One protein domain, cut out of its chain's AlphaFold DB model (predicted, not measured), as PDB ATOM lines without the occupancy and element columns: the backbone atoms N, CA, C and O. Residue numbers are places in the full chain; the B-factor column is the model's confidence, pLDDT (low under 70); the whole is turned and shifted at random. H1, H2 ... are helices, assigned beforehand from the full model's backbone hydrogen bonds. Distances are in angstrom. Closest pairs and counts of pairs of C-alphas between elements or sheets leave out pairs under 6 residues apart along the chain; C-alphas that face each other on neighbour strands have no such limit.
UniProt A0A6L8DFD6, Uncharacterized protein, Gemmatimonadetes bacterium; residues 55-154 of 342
ATOM      1  N   ALA A  55      34.998 -38.969  11.554       87.06
ATOM      2  CA  ALA A  55      34.547 -39.747  10.402       87.06
ATOM      3  C   ALA A  55      33.452 -39.017   9.602       87.06
ATOM      4  O   ALA A  55      33.553 -38.946   8.385       87.06
ATOM      5  N   ALA A  56      32.462 -38.431  10.280       87.81
ATOM      6  CA  ALA A  56      31.398 -37.648   9.658       87.81
ATOM      7  C   ALA A  56      31.933 -36.354   9.024       87.81
ATOM      8  O   ALA A  56      31.543 -36.022   7.910       87.81
ATOM      9  N   GLU A  57      32.869 -35.664   9.682       90.31
ATOM     10  CA  GLU A  57      33.536 -34.483   9.109       90.31
ATOM     11  C   GLU A  57      34.320 -34.832   7.836       90.31
ATOM     12  O   GLU A  57      34.218 -34.131   6.833       90.31
ATOM     13  N   ASN A  58      35.052 -35.952   7.837       90.81
ATOM     14  CA  ASN A  58      35.757 -36.424   6.644       90.81
ATOM     15  C   ASN A  58      34.787 -36.772   5.505       90.81
ATOM     16  O   ASN A  58      35.075 -36.430   4.360       90.81
ATOM     17  N   THR A  59      33.654 -37.416   5.812       92.38
ATOM     18  CA  THR A  59      32.599 -37.702   4.827       92.38
ATOM     19  C   THR A  59      32.037 -36.410   4.241       92.38
ATOM     20  O   THR A  59      31.995 -36.266   3.025       92.38
ATOM     21  N   LEU A  60      31.686 -35.425   5.080       92.88
ATOM     22  CA  LEU A  60      31.241 -34.105   4.617       92.88
ATOM     23  C   LEU A  60      32.258 -33.470   3.678       92.88
ATOM     24  O   LEU A  60      31.910 -33.039   2.580       92.88
ATOM     25  N   LYS A  61      33.522 -33.456   4.105       93.31
ATOM     26  CA  LYS A  61      34.626 -32.882   3.348       93.31
ATOM     27  C   LYS A  61      34.754 -33.520   1.967       93.31
ATOM     28  O   LYS A  61      34.847 -32.803   0.972       93.31
ATOM     29  N   SER A  62      34.728 -34.853   1.890       93.50
ATOM     30  CA  SER A  62      34.858 -35.575   0.622       93.50
ATOM     31  C   SER A  62      33.636 -35.426  -0.277       93.50
ATOM     32  O   SER A  62      33.790 -35.177  -1.470       93.50
ATOM     33  N   SER A  63      32.432 -35.558   0.281       93.00
ATOM     34  CA  SER A  63      31.190 -35.619  -0.499       93.00
ATOM     35  C   SER A  63      30.783 -34.248  -1.034       93.00
ATOM     36  O   SER A  63      30.261 -34.147  -2.142       93.00
ATOM     37  N   LEU A  64      31.095 -33.183  -0.290       94.44
ATOM     38  CA  LEU A  64      30.833 -31.797  -0.684       94.44
ATOM     39  C   LEU A  64      32.055 -31.091  -1.282       94.44
ATOM     40  O   LEU A  64      31.951 -29.927  -1.658       94.44
ATOM     41  N   LYS A  65      33.202 -31.779  -1.390       93.12
ATOM     42  CA  LYS A  65      34.469 -31.229  -1.905       93.12
ATOM     43  C   LYS A  65      34.847 -29.903  -1.231       93.12
ATOM     44  O   LYS A  65      35.149 -28.923  -1.907       93.12
ATOM     45  N   LEU A  66      34.786 -29.866   0.098       91.88
ATOM     46  CA  LEU A  66      35.146 -28.684   0.885       91.88
ATOM     47  C   LEU A  66      36.645 -28.725   1.193       91.88
ATOM     48  O   LEU A  66      37.148 -29.719   1.718       91.88
ATOM     49  N   GLU A  67      37.378 -27.664   0.864       90.38
ATOM     50  CA  GLU A  67      38.820 -27.598   1.139       90.38
ATOM     51  C   GLU A  67      39.110 -27.006   2.527       90.38
ATOM     52  O   GLU A  67      39.961 -27.535   3.252       90.38
ATOM     53  N   ASP A  68      38.360 -25.966   2.908       92.62
ATOM     54  CA  ASP A  68      38.491 -25.247   4.177       92.62
ATOM     55  C   ASP A  68      37.773 -25.975   5.329       92.62
ATOM     56  O   ASP A  68      36.596 -26.336   5.250       92.62
ATOM     57  N   GLU A  69      38.490 -26.159   6.437       90.00
ATOM     58  CA  GLU A  69      37.962 -26.730   7.679       90.00
ATOM     59  C   GLU A  69      36.861 -25.859   8.296       90.00
ATOM     60  O   GLU A  69      35.959 -26.374   8.960       90.00
ATOM     61  N   ASP A  70      36.901 -24.543   8.093       91.94
ATOM     62  CA  ASP A  70      35.867 -23.653   8.609       91.94
ATOM     63  C   ASP A  70      34.555 -23.792   7.829       91.94
ATOM     64  O   ASP A  70      33.482 -23.719   8.433       91.94
ATOM     65  N   ASP A  71      34.605 -24.086   6.529       92.31
ATOM     66  CA  ASP A  71      33.403 -24.375   5.741       92.31
ATOM     67  C   ASP A  71      32.812 -25.742   6.093       92.31
ATOM     68  O   ASP A  71      31.593 -25.860   6.249       92.31
ATOM     69  N   VAL A  72      33.663 -26.745   6.349       93.94
ATOM     70  CA  VAL A  72      33.223 -28.041   6.894       93.94
ATOM     71  C   VAL A  72      32.472 -27.838   8.210       93.94
ATOM     72  O   VAL A  72      31.365 -28.353   8.357       93.94
ATOM     73  N   LYS A  73      33.008 -27.045   9.148       92.62
ATOM     74  CA  LYS A  73      32.343 -26.765  10.435       92.62
ATOM     75  C   LYS A  73      31.017 -26.030  10.266       92.62
ATOM     76  O   LYS A  73      30.046 -26.386  10.931       92.62
ATOM     77  N   LYS A  74      30.954 -25.019   9.391       92.75
ATOM     78  CA  LYS A  74      29.707 -24.280   9.126       92.75
ATOM     79  C   LYS A  74      28.615 -25.225   8.631       92.75
ATOM     80  O   LYS A  74      27.513 -25.204   9.171       92.75
ATOM     81  N   VAL A  75      28.921 -26.078   7.654       95.25
ATOM     82  CA  VAL A  75      27.960 -27.057   7.121       95.25
ATOM     83  C   VAL A  75      27.613 -28.119   8.170       95.25
ATOM     84  O   VAL A  75      26.436 -28.425   8.353       95.25
ATOM     85  N   ALA A  76      28.602 -28.624   8.910       94.94
ATOM     86  CA  ALA A  76      28.424 -29.622   9.966       94.94
ATOM     87  C   ALA A  76      27.432 -29.176  11.047       94.94
ATOM     88  O   ALA A  76      26.577 -29.956  11.463       94.94
ATOM     89  N   VAL A  77      27.508 -27.912  11.474       95.50
ATOM     90  CA  VAL A  77      26.568 -27.332  12.443       95.50
ATOM     91  C   VAL A  77      25.135 -27.327  11.899       95.50
ATOM     92  O   VAL A  77      24.210 -27.707  12.612       95.50
ATOM     93  N   LEU A  78      24.933 -26.945  10.634       96.62
ATOM     94  CA  LEU A  78      23.603 -26.915  10.006       96.62
ATOM     95  C   LEU A  78      23.018 -28.324   9.834       96.62
ATOM     96  O   LEU A  78      21.826 -28.545  10.051       96.62
ATOM     97  N   PHE A  79      23.877 -29.284   9.497       96.06
ATOM     98  CA  PHE A  79      23.554 -30.703   9.414       96.06
ATOM     99  C   PHE A  79      23.149 -31.281  10.778       96.06
ATOM    100  O   PHE A  79      22.153 -31.996  10.855       96.06
ATOM    101  N   ASP A  80      23.852 -30.923  11.856       95.56
ATOM    102  CA  ASP A  80      23.501 -31.322  13.226       95.56
ATOM    103  C   ASP A  80      22.144 -30.734  13.660       95.56
ATOM    104  O   ASP A  80      21.313 -31.441  14.228       95.56
ATOM    105  N   VAL A  81      21.845 -29.473  13.315       95.69
ATOM    106  CA  VAL A  81      20.515 -28.884  13.571       95.69
ATOM    107  C   VAL A  81      19.411 -29.668  12.853       95.69
ATOM    108  O   VAL A  81      18.396 -30.003  13.473       95.69
ATOM    109  N   ALA A  82      19.597 -29.992  11.570       95.06
ATOM    110  CA  ALA A  82      18.637 -30.790  10.809       95.06
ATOM    111  C   ALA A  82      18.453 -32.191  11.419       95.06
ATOM    112  O   ALA A  82      17.318 -32.589  11.688       95.06
ATOM    113  N   HIS A  83      19.554 -32.878  11.739       95.19
ATOM    114  CA  HIS A  83      19.552 -34.196  12.379       95.19
ATOM    115  C   HIS A  83      18.780 -34.197  13.699       95.19
ATOM    116  O   HIS A  83      17.855 -34.989  13.903       95.19
ATOM    117  N   ARG A  84      19.103 -33.260  14.595       94.06
ATOM    118  CA  ARG A  84      18.425 -33.141  15.889       94.06
ATOM    119  C   ARG A  84      16.947 -32.834  15.730       94.06
ATOM    120  O   ARG A  84      16.138 -33.391  16.464       94.06
ATOM    121  N   THR A  85      16.584 -32.023  14.741       93.56
ATOM    122  CA  THR A  85      15.182 -31.733  14.425       93.56
ATOM    123  C   THR A  85      14.443 -32.995  13.972       93.56
ATOM    124  O   THR A  85      13.384 -33.305  14.513       93.56
ATOM    125  N   VAL A  86      15.014 -33.773  13.043       92.69
ATOM    126  CA  VAL A  86      14.422 -35.032  12.546       92.69
ATOM    127  C   VAL A  86      14.268 -36.065  13.665       92.69
ATOM    128  O   VAL A  86      13.259 -36.764  13.747       92.69
ATOM    129  N   ARG A  87      15.256 -36.154  14.557       92.94
ATOM    130  CA  ARG A  87      15.286 -37.122  15.662       92.94
ATOM    131  C   ARG A  87      14.604 -36.625  16.940       92.94
ATOM    132  O   ARG A  87      14.610 -37.352  17.933       92.94
ATOM    133  N   ASN A  88      14.013 -35.426  16.916       90.69
ATOM    134  CA  ASN A  88      13.407 -34.761  18.073       90.69
ATOM    135  C   ASN A  88      14.354 -34.699  19.293       90.69
ATOM    136  O   ASN A  88      13.975 -34.997  20.428       90.69
ATOM    137  N   LEU A  89      15.620 -34.374  19.033       90.44
ATOM    138  CA  LEU A  89      16.672 -34.195  20.029       90.44
ATOM    139  C   LEU A  89      16.728 -32.732  20.491       90.44
ATOM    140  O   LEU A  89      16.388 -31.827  19.728       90.44
ATOM    141  N   PRO A  90      17.180 -32.469  21.728       88.44
ATOM    142  CA  PRO A  90      17.260 -31.113  22.251       88.44
ATOM    143  C   PRO A  90      18.293 -30.262  21.499       88.44
ATOM    144  O   PRO A  90      19.402 -30.708  21.186       88.44
ATOM    145  N   ILE A  91      17.928 -29.002  21.266       90.56
ATOM    146  CA  ILE A  91      18.758 -27.979  20.625       90.56
ATOM    147  C   ILE A  91      18.762 -26.745  21.528       90.56
ATOM    148  O   ILE A  91      17.708 -26.339  22.022       90.56
ATOM    149  N   ASP A  92      19.931 -26.147  21.750       89.31
ATOM    150  CA  ASP A  92      20.019 -24.896  22.498       89.31
ATOM    151  C   ASP A  92      19.438 -23.746  21.659       89.31
ATOM    152  O   ASP A  92      19.949 -23.394  20.595       89.31
ATOM    153  N   SER A  93      18.361 -23.143  22.162       86.56
ATOM    154  CA  SER A  93      17.690 -21.996  21.543       86.56
ATOM    155  C   SER A  93      18.609 -20.791  21.302       86.56
ATOM    156  O   SER A  93      18.393 -20.047  20.345       86.56
ATOM    157  N   ALA A  94      19.630 -20.587  22.142       88.69
ATOM    158  CA  ALA A  94      20.568 -19.480  22.005       88.69
ATOM    159  C   ALA A  94      21.551 -19.726  20.854       88.69
ATOM    160  O   ALA A  94      21.737 -18.839  20.019       88.69
ATOM    161  N   GLU A  95      22.121 -20.934  20.762       89.31
ATOM    162  CA  GLU A  95      22.974 -21.325  19.632       89.31
ATOM    163  C   GLU A  95      22.182 -21.292  18.317       89.31
ATOM    164  O   GLU A  95      22.648 -20.733  17.323       89.31
ATOM    165  N   LEU A  96      20.942 -21.795  18.331       91.75
ATOM    166  CA  LEU A  96      20.057 -21.780  17.166       91.75
ATOM    167  C   LEU A  96      19.782 -20.356  16.668       91.75
ATOM    168  O   LEU A  96      19.831 -20.098  15.464       91.75
ATOM    169  N   LYS A  97      19.523 -19.419  17.588       90.06
ATOM    170  CA  LYS A  97      19.290 -18.012  17.250       90.06
ATOM    171  C   LYS A  97      20.525 -17.373  16.613       90.06
ATOM    172  O   LYS A  97      20.393 -16.722  15.584       90.06
ATOM    173  N   ILE A  98      21.714 -17.605  17.174       90.50
ATOM    174  CA  ILE A  98      22.978 -17.092  16.619       90.50
ATOM    175  C   ILE A  98      23.182 -17.592  15.182       90.50
ATOM    176  O   ILE A  98      23.562 -16.821  14.301       90.50
ATOM    177  N   LEU A  99      22.891 -18.870  14.922       92.62
ATOM    178  CA  LEU A  99      23.004 -19.445  13.582       92.62
ATOM    179  C   LEU A  99      21.990 -18.849  12.598       92.62
ATOM    180  O   LEU A  99      22.354 -18.538  11.461       92.62
ATOM    181  N   ALA A 100      20.741 -18.664  13.032       91.69
ATOM    182  CA  ALA A 100      19.682 -18.061  12.223       91.69
ATOM    183  C   ALA A 100      19.962 -16.581  11.897       91.69
ATOM    184  O   ALA A 100      19.689 -16.125  10.782       91.69
ATOM    185  N   ASP A 101      20.554 -15.838  12.835       90.56
ATOM    186  CA  ASP A 101      20.959 -14.441  12.640       90.56
ATOM    187  C   ASP A 101      22.076 -14.313  11.586       90.56
ATOM    188  O   ASP A 101      22.133 -13.316  10.864       90.56
ATOM    189  N   GLY A 102      22.910 -15.348  11.426       87.38
ATOM    190  CA  GLY A 102      23.933 -15.427  10.379       87.38
ATOM    191  C   GLY A 102      23.409 -15.739   8.969       87.38
ATOM    192  O   GLY A 102      24.178 -15.650   8.009       87.38
ATOM    193  N   ALA A 103      22.134 -16.119   8.825       88.56
ATOM    194  CA  ALA A 103      21.511 -16.412   7.533       88.56
ATOM    195  C   ALA A 103      21.016 -15.134   6.835       88.56
ATOM    196  O   ALA A 103      20.624 -14.167   7.495       88.56
ATOM    197  N   SER A 104      20.969 -15.147   5.500       83.88
ATOM    198  CA  SER A 104      20.311 -14.092   4.719       83.88
ATOM    199  C   SER A 104      18.802 -14.064   5.004       83.88
ATOM    200  O   SER A 104      18.214 -15.078   5.378       83.88
ATOM    201  N   GLU A 105      18.144 -12.915   4.822       82.31
ATOM    202  CA  GLU A 105      16.695 -12.780   5.059       82.31
ATOM    203  C   GLU A 105      15.850 -13.829   4.295       82.31
ATOM    204  O   GLU A 105      14.989 -14.456   4.920       82.31
ATOM    205  N   PRO A 106      16.122 -14.132   3.004       80.62
ATOM    206  CA  PRO A 106      15.386 -15.166   2.277       80.62
ATOM    207  C   PRO A 106      15.564 -16.582   2.829       80.62
ATOM    208  O   PRO A 106      14.638 -17.384   2.703       80.62
ATOM    209  N   VAL A 107      16.735 -16.898   3.392       84.88
ATOM    210  CA  VAL A 107      17.027 -18.202   4.006       84.88
ATOM    211  C   VAL A 107      16.390 -18.281   5.388       84.88
ATOM    212  O   VAL A 107      15.723 -19.265   5.704       84.88
ATOM    213  N   ARG A 108      16.516 -17.215   6.186       88.31
ATOM    214  CA  ARG A 108      15.966 -17.126   7.544       88.31
ATOM    215  C   ARG A 108      14.457 -17.362   7.573       88.31
ATOM    216  O   ARG A 108      13.971 -18.061   8.457       88.31
ATOM    217  N   ALA A 109      13.736 -16.849   6.575       85.00
ATOM    218  CA  ALA A 109      12.297 -17.061   6.417       85.00
ATOM    219  C   ALA A 109      11.894 -18.542   6.246       85.00
ATOM    220  O   ALA A 109      10.740 -18.883   6.480       85.00
ATOM    221  N   GLY A 110      12.821 -19.415   5.833       85.12
ATOM    222  CA  GLY A 110      12.578 -20.844   5.619       85.12
ATOM    223  C   GLY A 110      13.062 -21.765   6.744       85.12
ATOM    224  O   GLY A 110      12.800 -22.961   6.668       85.12
ATOM    225  N   LEU A 111      13.757 -21.254   7.770       91.44
ATOM    226  CA  LEU A 111      14.356 -22.074   8.842       91.44
ATOM    227  C   LEU A 111      13.329 -22.663   9.821       91.44
ATOM    228  O   LEU A 111      13.618 -23.637  10.523       91.44
ATOM    229  N   TYR A 112      12.142 -22.064   9.871       90.50
ATOM    230  CA  TYR A 112      11.061 -22.430  10.776       90.50
ATOM    231  C   TYR A 112       9.762 -22.644   9.994       90.50
ATOM    232  O   TYR A 112       9.533 -22.007   8.966       90.50
ATOM    233  N   ARG A 113       8.896 -23.523  10.499       83.56
ATOM    234  CA  ARG A 113       7.532 -23.743  10.005       83.56
ATOM    235  C   ARG A 113       6.604 -23.819  11.210       83.56
ATOM    236  O   ARG A 113       6.865 -24.610  12.108       83.56
ATOM    237  N   ASP A 114       5.564 -22.988  11.230       84.12
ATOM    238  CA  ASP A 114       4.614 -22.898  12.350       84.12
ATOM    239  C   ASP A 114       5.329 -22.745  13.709       84.12
ATOM    240  O   ASP A 114       5.032 -23.443  14.672       84.12
ATOM    241  N   GLU A 115       6.339 -21.865  13.746       82.06
ATOM    242  CA  GLU A 115       7.209 -21.587  14.908       82.06
ATOM    243  C   GLU A 115       8.130 -22.746  15.347       82.06
ATOM    244  O   GLU A 115       8.997 -22.556  16.202       82.06
ATOM    245  N   ALA A 116       8.032 -23.922  14.723       87.38
ATOM    246  CA  ALA A 116       8.915 -25.057  14.965       87.38
ATOM    247  C   ALA A 116      10.150 -25.033  14.050       87.38
ATOM    248  O   ALA A 116      10.104 -24.558  12.913       87.38
ATOM    249  N   VAL A 117      11.266 -25.586  14.537       91.00
ATOM    250  CA  VAL A 117      12.483 -25.788  13.733       91.00
ATOM    251  C   VAL A 117      12.156 -26.715  12.564       91.00
ATOM    252  O   VAL A 117      11.587 -27.787  12.760       91.00
ATOM    253  N   TYR A 118      12.502 -26.309  11.342       92.50
ATOM    254  CA  TYR A 118      12.142 -27.043  10.131       92.50
ATOM    255  C   TYR A 118      13.387 -27.593   9.427       92.50
ATOM    256  O   TYR A 118      14.095 -26.854   8.747       92.50
ATOM    257  N   ALA A 119      13.655 -28.898   9.571       93.88
ATOM    258  CA  ALA A 119      14.890 -29.531   9.082       93.88
ATOM    259  C   ALA A 119      15.215 -29.241   7.597       93.88
ATOM    260  O   ALA A 119      16.346 -28.841   7.320       93.88
ATOM    261  N   PRO A 120      14.264 -29.323   6.641       93.12
ATOM    262  CA  PRO A 120      14.534 -28.955   5.249       93.12
ATOM    263  C   PRO A 120      14.961 -27.493   5.059       93.12
ATOM    264  O   PRO A 120      15.747 -27.203   4.164       93.12
ATOM    265  N   GLY A 121      14.499 -26.575   5.912       92.56
ATOM    266  CA  GLY A 121      14.957 -25.185   5.928       92.56
ATOM    267  C   GLY A 121      16.442 -25.055   6.260       92.56
ATOM    268  O   GLY A 121      17.179 -24.339   5.583       92.56
ATOM    269  N   TRP A 122      16.904 -25.802   7.262       95.44
ATOM    270  CA  TRP A 122      18.315 -25.840   7.662       95.44
ATOM    271  C   TRP A 122      19.202 -26.547   6.634       95.44
ATOM    272  O   TRP A 122      20.328 -26.115   6.399       95.44
ATOM    273  N   LEU A 123      18.686 -27.574   5.953       95.56
ATOM    274  CA  LEU A 123      19.389 -28.223   4.839       95.56
ATOM    275  C   LEU A 123      19.478 -27.326   3.600       95.56
ATOM    276  O   LEU A 123      20.498 -27.337   2.918       95.56
ATOM    277  N   LEU A 124      18.462 -26.500   3.331       93.25
ATOM    278  CA  LEU A 124      18.555 -25.457   2.308       93.25
ATOM    279  C   LEU A 124      19.595 -24.398   2.669       93.25
ATOM    280  O   LEU A 124      20.324 -23.950   1.792       93.25
ATOM    281  N   TYR A 125      19.701 -24.029   3.948       95.31
ATOM    282  CA  TYR A 125      20.766 -23.137   4.395       95.31
ATOM    283  C   TYR A 125      22.150 -23.783   4.231       95.31
ATOM    284  O   TYR A 125      23.093 -23.127   3.799       95.31
ATOM    285  N   ALA A 126      22.283 -25.084   4.495       95.81
ATOM    286  CA  ALA A 126      23.523 -25.798   4.209       95.81
ATOM    287  C   ALA A 126      23.844 -25.800   2.706       95.81
ATOM    288  O   ALA A 126      24.981 -25.530   2.333       95.81
ATOM    289  N   ALA A 127      22.847 -26.024   1.843       94.75
ATOM    290  CA  ALA A 127      23.022 -25.965   0.393       94.75
ATOM    291  C   ALA A 127      23.450 -24.565  -0.088       94.75
ATOM    292  O   ALA A 127      24.305 -24.472  -0.960       94.75
ATOM    293  N   ASP A 128      22.924 -23.492   0.509       93.38
ATOM    294  CA  ASP A 128      23.350 -22.104   0.256       93.38
ATOM    295  C   ASP A 128      24.846 -21.915   0.578       93.38
ATOM    296  O   ASP A 128      25.608 -21.416  -0.244       93.38
ATOM    297  N   ARG A 129      25.314 -22.446   1.717       94.56
ATOM    298  CA  ARG A 129      26.746 -22.432   2.073       94.56
ATOM    299  C   ARG A 129      27.615 -23.258   1.133       94.56
ATOM    300  O   ARG A 129      28.743 -22.873   0.855       94.56
ATOM    301  N   VAL A 130      27.115 -24.389   0.644       95.50
ATOM    302  CA  VAL A 130      27.832 -25.194  -0.357       95.50
ATOM    303  C   VAL A 130      27.869 -24.464  -1.707       95.50
ATOM    304  O   VAL A 130      28.883 -24.531  -2.398       95.50
ATOM    305  N   GLN A 131      26.815 -23.728  -2.069       94.50
ATOM    306  CA  GLN A 131      26.769 -22.906  -3.282       94.50
ATOM    307  C   GLN A 131      27.787 -21.756  -3.236       94.50
ATOM    308  O   GLN A 131      28.396 -21.473  -4.264       94.50
ATOM    309  N   ASP A 132      28.016 -21.142  -2.066       92.81
ATOM    310  CA  ASP A 132      29.058 -20.116  -1.877       92.81
ATOM    311  C   ASP A 132      30.461 -20.648  -2.232       92.81
ATOM    312  O   ASP A 132      31.285 -19.924  -2.792       92.81
ATOM    313  N   VAL A 133      30.729 -21.923  -1.920       93.81
ATOM    314  CA  VAL A 133      32.005 -22.600  -2.220       93.81
ATOM    315  C   VAL A 133      32.071 -23.053  -3.680       93.81
ATOM    316  O   VAL A 133      33.142 -23.056  -4.285       93.81
ATOM    317  N   HIS A 134      30.926 -23.409  -4.264       93.75
ATOM    318  CA  HIS A 134      30.817 -23.927  -5.627       93.75
ATOM    319  C   HIS A 134      29.888 -23.069  -6.500       93.75
ATOM    320  O   HIS A 134      28.842 -23.554  -6.944       93.75
ATOM    321  N   PRO A 135      30.251 -21.807  -6.797       92.12
ATOM    322  CA  PRO A 135      29.386 -20.883  -7.536       92.12
ATOM    323  C   PRO A 135      29.094 -21.338  -8.975       92.12
ATOM    324  O   PRO A 135      28.088 -20.932  -9.551       92.12
ATOM    325  N   ASP A 136      29.944 -22.200  -9.537       92.25
ATOM    326  CA  ASP A 136      29.807 -22.725 -10.899       92.25
ATOM    327  C   ASP A 136      28.815 -23.895 -11.006       92.25
ATOM    328  O   ASP A 136      28.409 -24.263 -12.111       92.25
ATOM    329  N   MET A 137      28.430 -24.513  -9.882       90.12
ATOM    330  CA  MET A 137      27.482 -25.628  -9.896       90.12
ATOM    331  C   MET A 137      26.043 -25.133 -10.001       90.12
ATOM    332  O   MET A 137      25.640 -24.163  -9.355       90.12
ATOM    333  N   TYR A 138      25.239 -25.848 -10.788       87.69
ATOM    334  CA  TYR A 138      23.814 -25.571 -10.897       87.69
ATOM    335  C   TYR A 138      23.112 -25.841  -9.556       87.69
ATOM    336  O   TYR A 138      23.388 -26.841  -8.892       87.69
ATOM    337  N   ALA A 139      22.166 -24.980  -9.171       87.06
ATOM    338  CA  ALA A 139      21.524 -25.026  -7.854       87.06
ATOM    339  C   ALA A 139      20.886 -26.390  -7.524       87.06
ATOM    340  O   ALA A 139      20.969 -26.860  -6.387       87.06
ATOM    341  N   TYR A 140      20.289 -27.057  -8.520       88.62
ATOM    342  CA  TYR A 140      19.762 -28.416  -8.363       88.62
ATOM    343  C   TYR A 140      20.858 -29.411  -7.953       88.62
ATOM    344  O   TYR A 140      20.659 -30.229  -7.054       88.62
ATOM    345  N   GLU A 141      22.034 -29.335  -8.583       90.19
ATOM    346  CA  GLU A 141      23.150 -30.237  -8.304       90.19
ATOM    347  C   GLU A 141      23.720 -30.008  -6.908       90.19
ATOM    348  O   GLU A 141      23.967 -30.981  -6.197       90.19
ATOM    349  N   VAL A 142      23.849 -28.747  -6.479       93.62
ATOM    350  CA  VAL A 142      24.294 -28.403  -5.120       93.62
ATOM    351  C   VAL A 142      23.342 -28.969  -4.071       93.62
ATOM    352  O   VAL A 142      23.780 -29.604  -3.109       93.62
ATOM    353  N   LYS A 143      22.031 -28.815  -4.268       93.31
ATOM    354  CA  LYS A 143      21.016 -29.364  -3.358       93.31
ATOM    355  C   LYS A 143      21.028 -30.887  -3.328       93.31
ATOM    356  O   LYS A 143      20.960 -31.471  -2.248       93.31
ATOM    357  N   ARG A 144      21.160 -31.530  -4.494       92.44
ATOM    358  CA  ARG A 144      21.301 -32.987  -4.597       92.44
ATOM    359  C   ARG A 144      22.528 -33.470  -3.824       92.44
ATOM    360  O   ARG A 144      22.383 -34.330  -2.966       92.44
ATOM    361  N   LEU A 145      23.700 -32.878  -4.069       93.69
ATOM    362  CA  LEU A 145      24.946 -33.216  -3.371       93.69
ATOM    363  C   LEU A 145      24.832 -33.003  -1.859       93.69
ATOM    364  O   LEU A 145      25.251 -33.862  -1.087       93.69
ATOM    365  N   THR A 146      24.211 -31.900  -1.439       95.38
ATOM    366  CA  THR A 146      23.976 -31.587  -0.023       95.38
ATOM    367  C   THR A 146      23.128 -32.662   0.650       95.38
ATOM    368  O   THR A 146      23.509 -33.169   1.705       95.38
ATOM    369  N   LEU A 147      22.012 -33.072   0.038       94.44
ATOM    370  CA  LEU A 147      21.178 -34.139   0.595       94.44
ATOM    371  C   LEU A 147      21.847 -35.514   0.554       94.44
ATOM    372  O   LEU A 147      21.683 -36.286   1.498       94.44
ATOM    373  N   THR A 148      22.609 -35.829  -0.495       93.19
ATOM    374  CA  THR A 148      23.408 -37.060  -0.547       93.19
ATOM    375  C   THR A 148      24.396 -37.101   0.618       93.19
ATOM    376  O   THR A 148      24.388 -38.065   1.378       93.19
ATOM    377  N   ALA A 149      25.169 -36.032   0.830       95.00
ATOM    378  CA  ALA A 149      26.118 -35.949   1.937       95.00
ATOM    379  C   ALA A 149      25.418 -36.037   3.303       95.00
ATOM    380  O   ALA A 149      25.903 -36.720   4.202       95.00
ATOM    381  N   TYR A 150      24.253 -35.400   3.464       95.31
ATOM    382  CA  TYR A 150      23.466 -35.497   4.697       95.31
ATOM    383  C   TYR A 150      23.071 -36.943   5.008       95.31
ATOM    384  O   TYR A 150      23.246 -37.400   6.136       95.31
ATOM    385  N   ARG A 151      22.613 -37.691   3.999       93.12
ATOM    386  CA  ARG A 151      22.237 -39.107   4.138       93.12
ATOM    387  C   ARG A 151      23.438 -40.011   4.421       93.12
ATOM    388  O   ARG A 151      23.296 -40.996   5.136       93.12
ATOM    389  N   GLU A 152      24.616 -39.684   3.896       93.19
ATOM    390  CA  GLU A 152      25.852 -40.414   4.202       93.19
ATOM    391  C   GLU A 152      26.322 -40.182   5.644       93.19
ATOM    392  O   GLU A 152      26.808 -41.108   6.294       93.19
ATOM    393  N   VAL A 153      26.157 -38.960   6.159       93.69
ATOM    394  CA  VAL A 153      26.509 -38.606   7.542       93.69
ATOM    395  C   VAL A 153      25.489 -39.163   8.540       93.69
ATOM    396  O   VAL A 153      25.880 -39.682   9.587       93.69
ATOM    397  N   PHE A 154      24.196 -39.107   8.208       93.38
ATOM    398  CA  PHE A 154      23.091 -39.550   9.063       93.38
ATOM    399  C   PHE A 154      22.163 -40.549   8.350       93.38
ATOM    400  O   PHE A 154      21.007 -40.245   8.048       93.38
TER     401      PHE A 154
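Overview. This is residues 55 to 154 of the 342 residues of an uncharacterized protein of Gemmatimonadetes bacterium (UniProt A0A6L8DFD6). Two helices, H2 and H5, lie side by side as an antiparallel core; H6 crosses H5 steeply and H1 packs on H6 and on one part of H2, while short H3 and H4 lie on the other side of this core. The printed part has 100 residues with six named helices, H1 to H6 in chain order, and no named strand: all helix. It is compact and rounded, with a radius of gyration of the C-alphas of 12.7 A and spans of 33 by 29 by 21 A.

Arrangement. H2, residues 69 to 86, touches H5, residues 119 to 133, at a shallow tilt of 14 degrees, opposite ways; the closest C-alphas, of Ala 82 and Ala 119, are 4.3 A apart. H6, residues 139 to 153, touches H5 at a steep tilt of 64 degrees, closest at C-alphas 127 and 143, 5.4 A. H1, residues 55 to 63, touches H6 at a shallow tilt of 24 degrees, opposite ways, closest at C-alphas 56 and 153, 5.4 A. H1 touches residues 72 to 76 of H2, only just about perpendicular at 70.2 degrees, closest at C-alphas 61 and 72, 6.2 A. H3, residues 93 to 101, is close to H2 but not clearly touching, closest at C-alphas 96 and 81, 8.0 A. H4, residues 105 to 108, only just touches H5, with 3 pairs of C-alphas within 8 A, closest at 107 and 125, 6.2 A. Every O i to N i+4 pair is within hydrogen-bond range in H1, H2, H3 and H6, and 10 of 11 in H5; H4 is too short for one.

Along the chain. H2 is 25.4 A long, H5 21.6 A, H6 21.1 A, H1 and H3 12.1 A each, H4 5.1 A. C-alpha 69 is at (37.962, -26.730, 7.679) and C-alpha 153 at (26.509, -38.606, 7.542).

Size, cuts and confidence. The C-alphas farthest apart, of Pro 90 and Asp 136, are 36.4 A apart. The printed part has no cut and no long link, and no printed residue is under pLDDT 70.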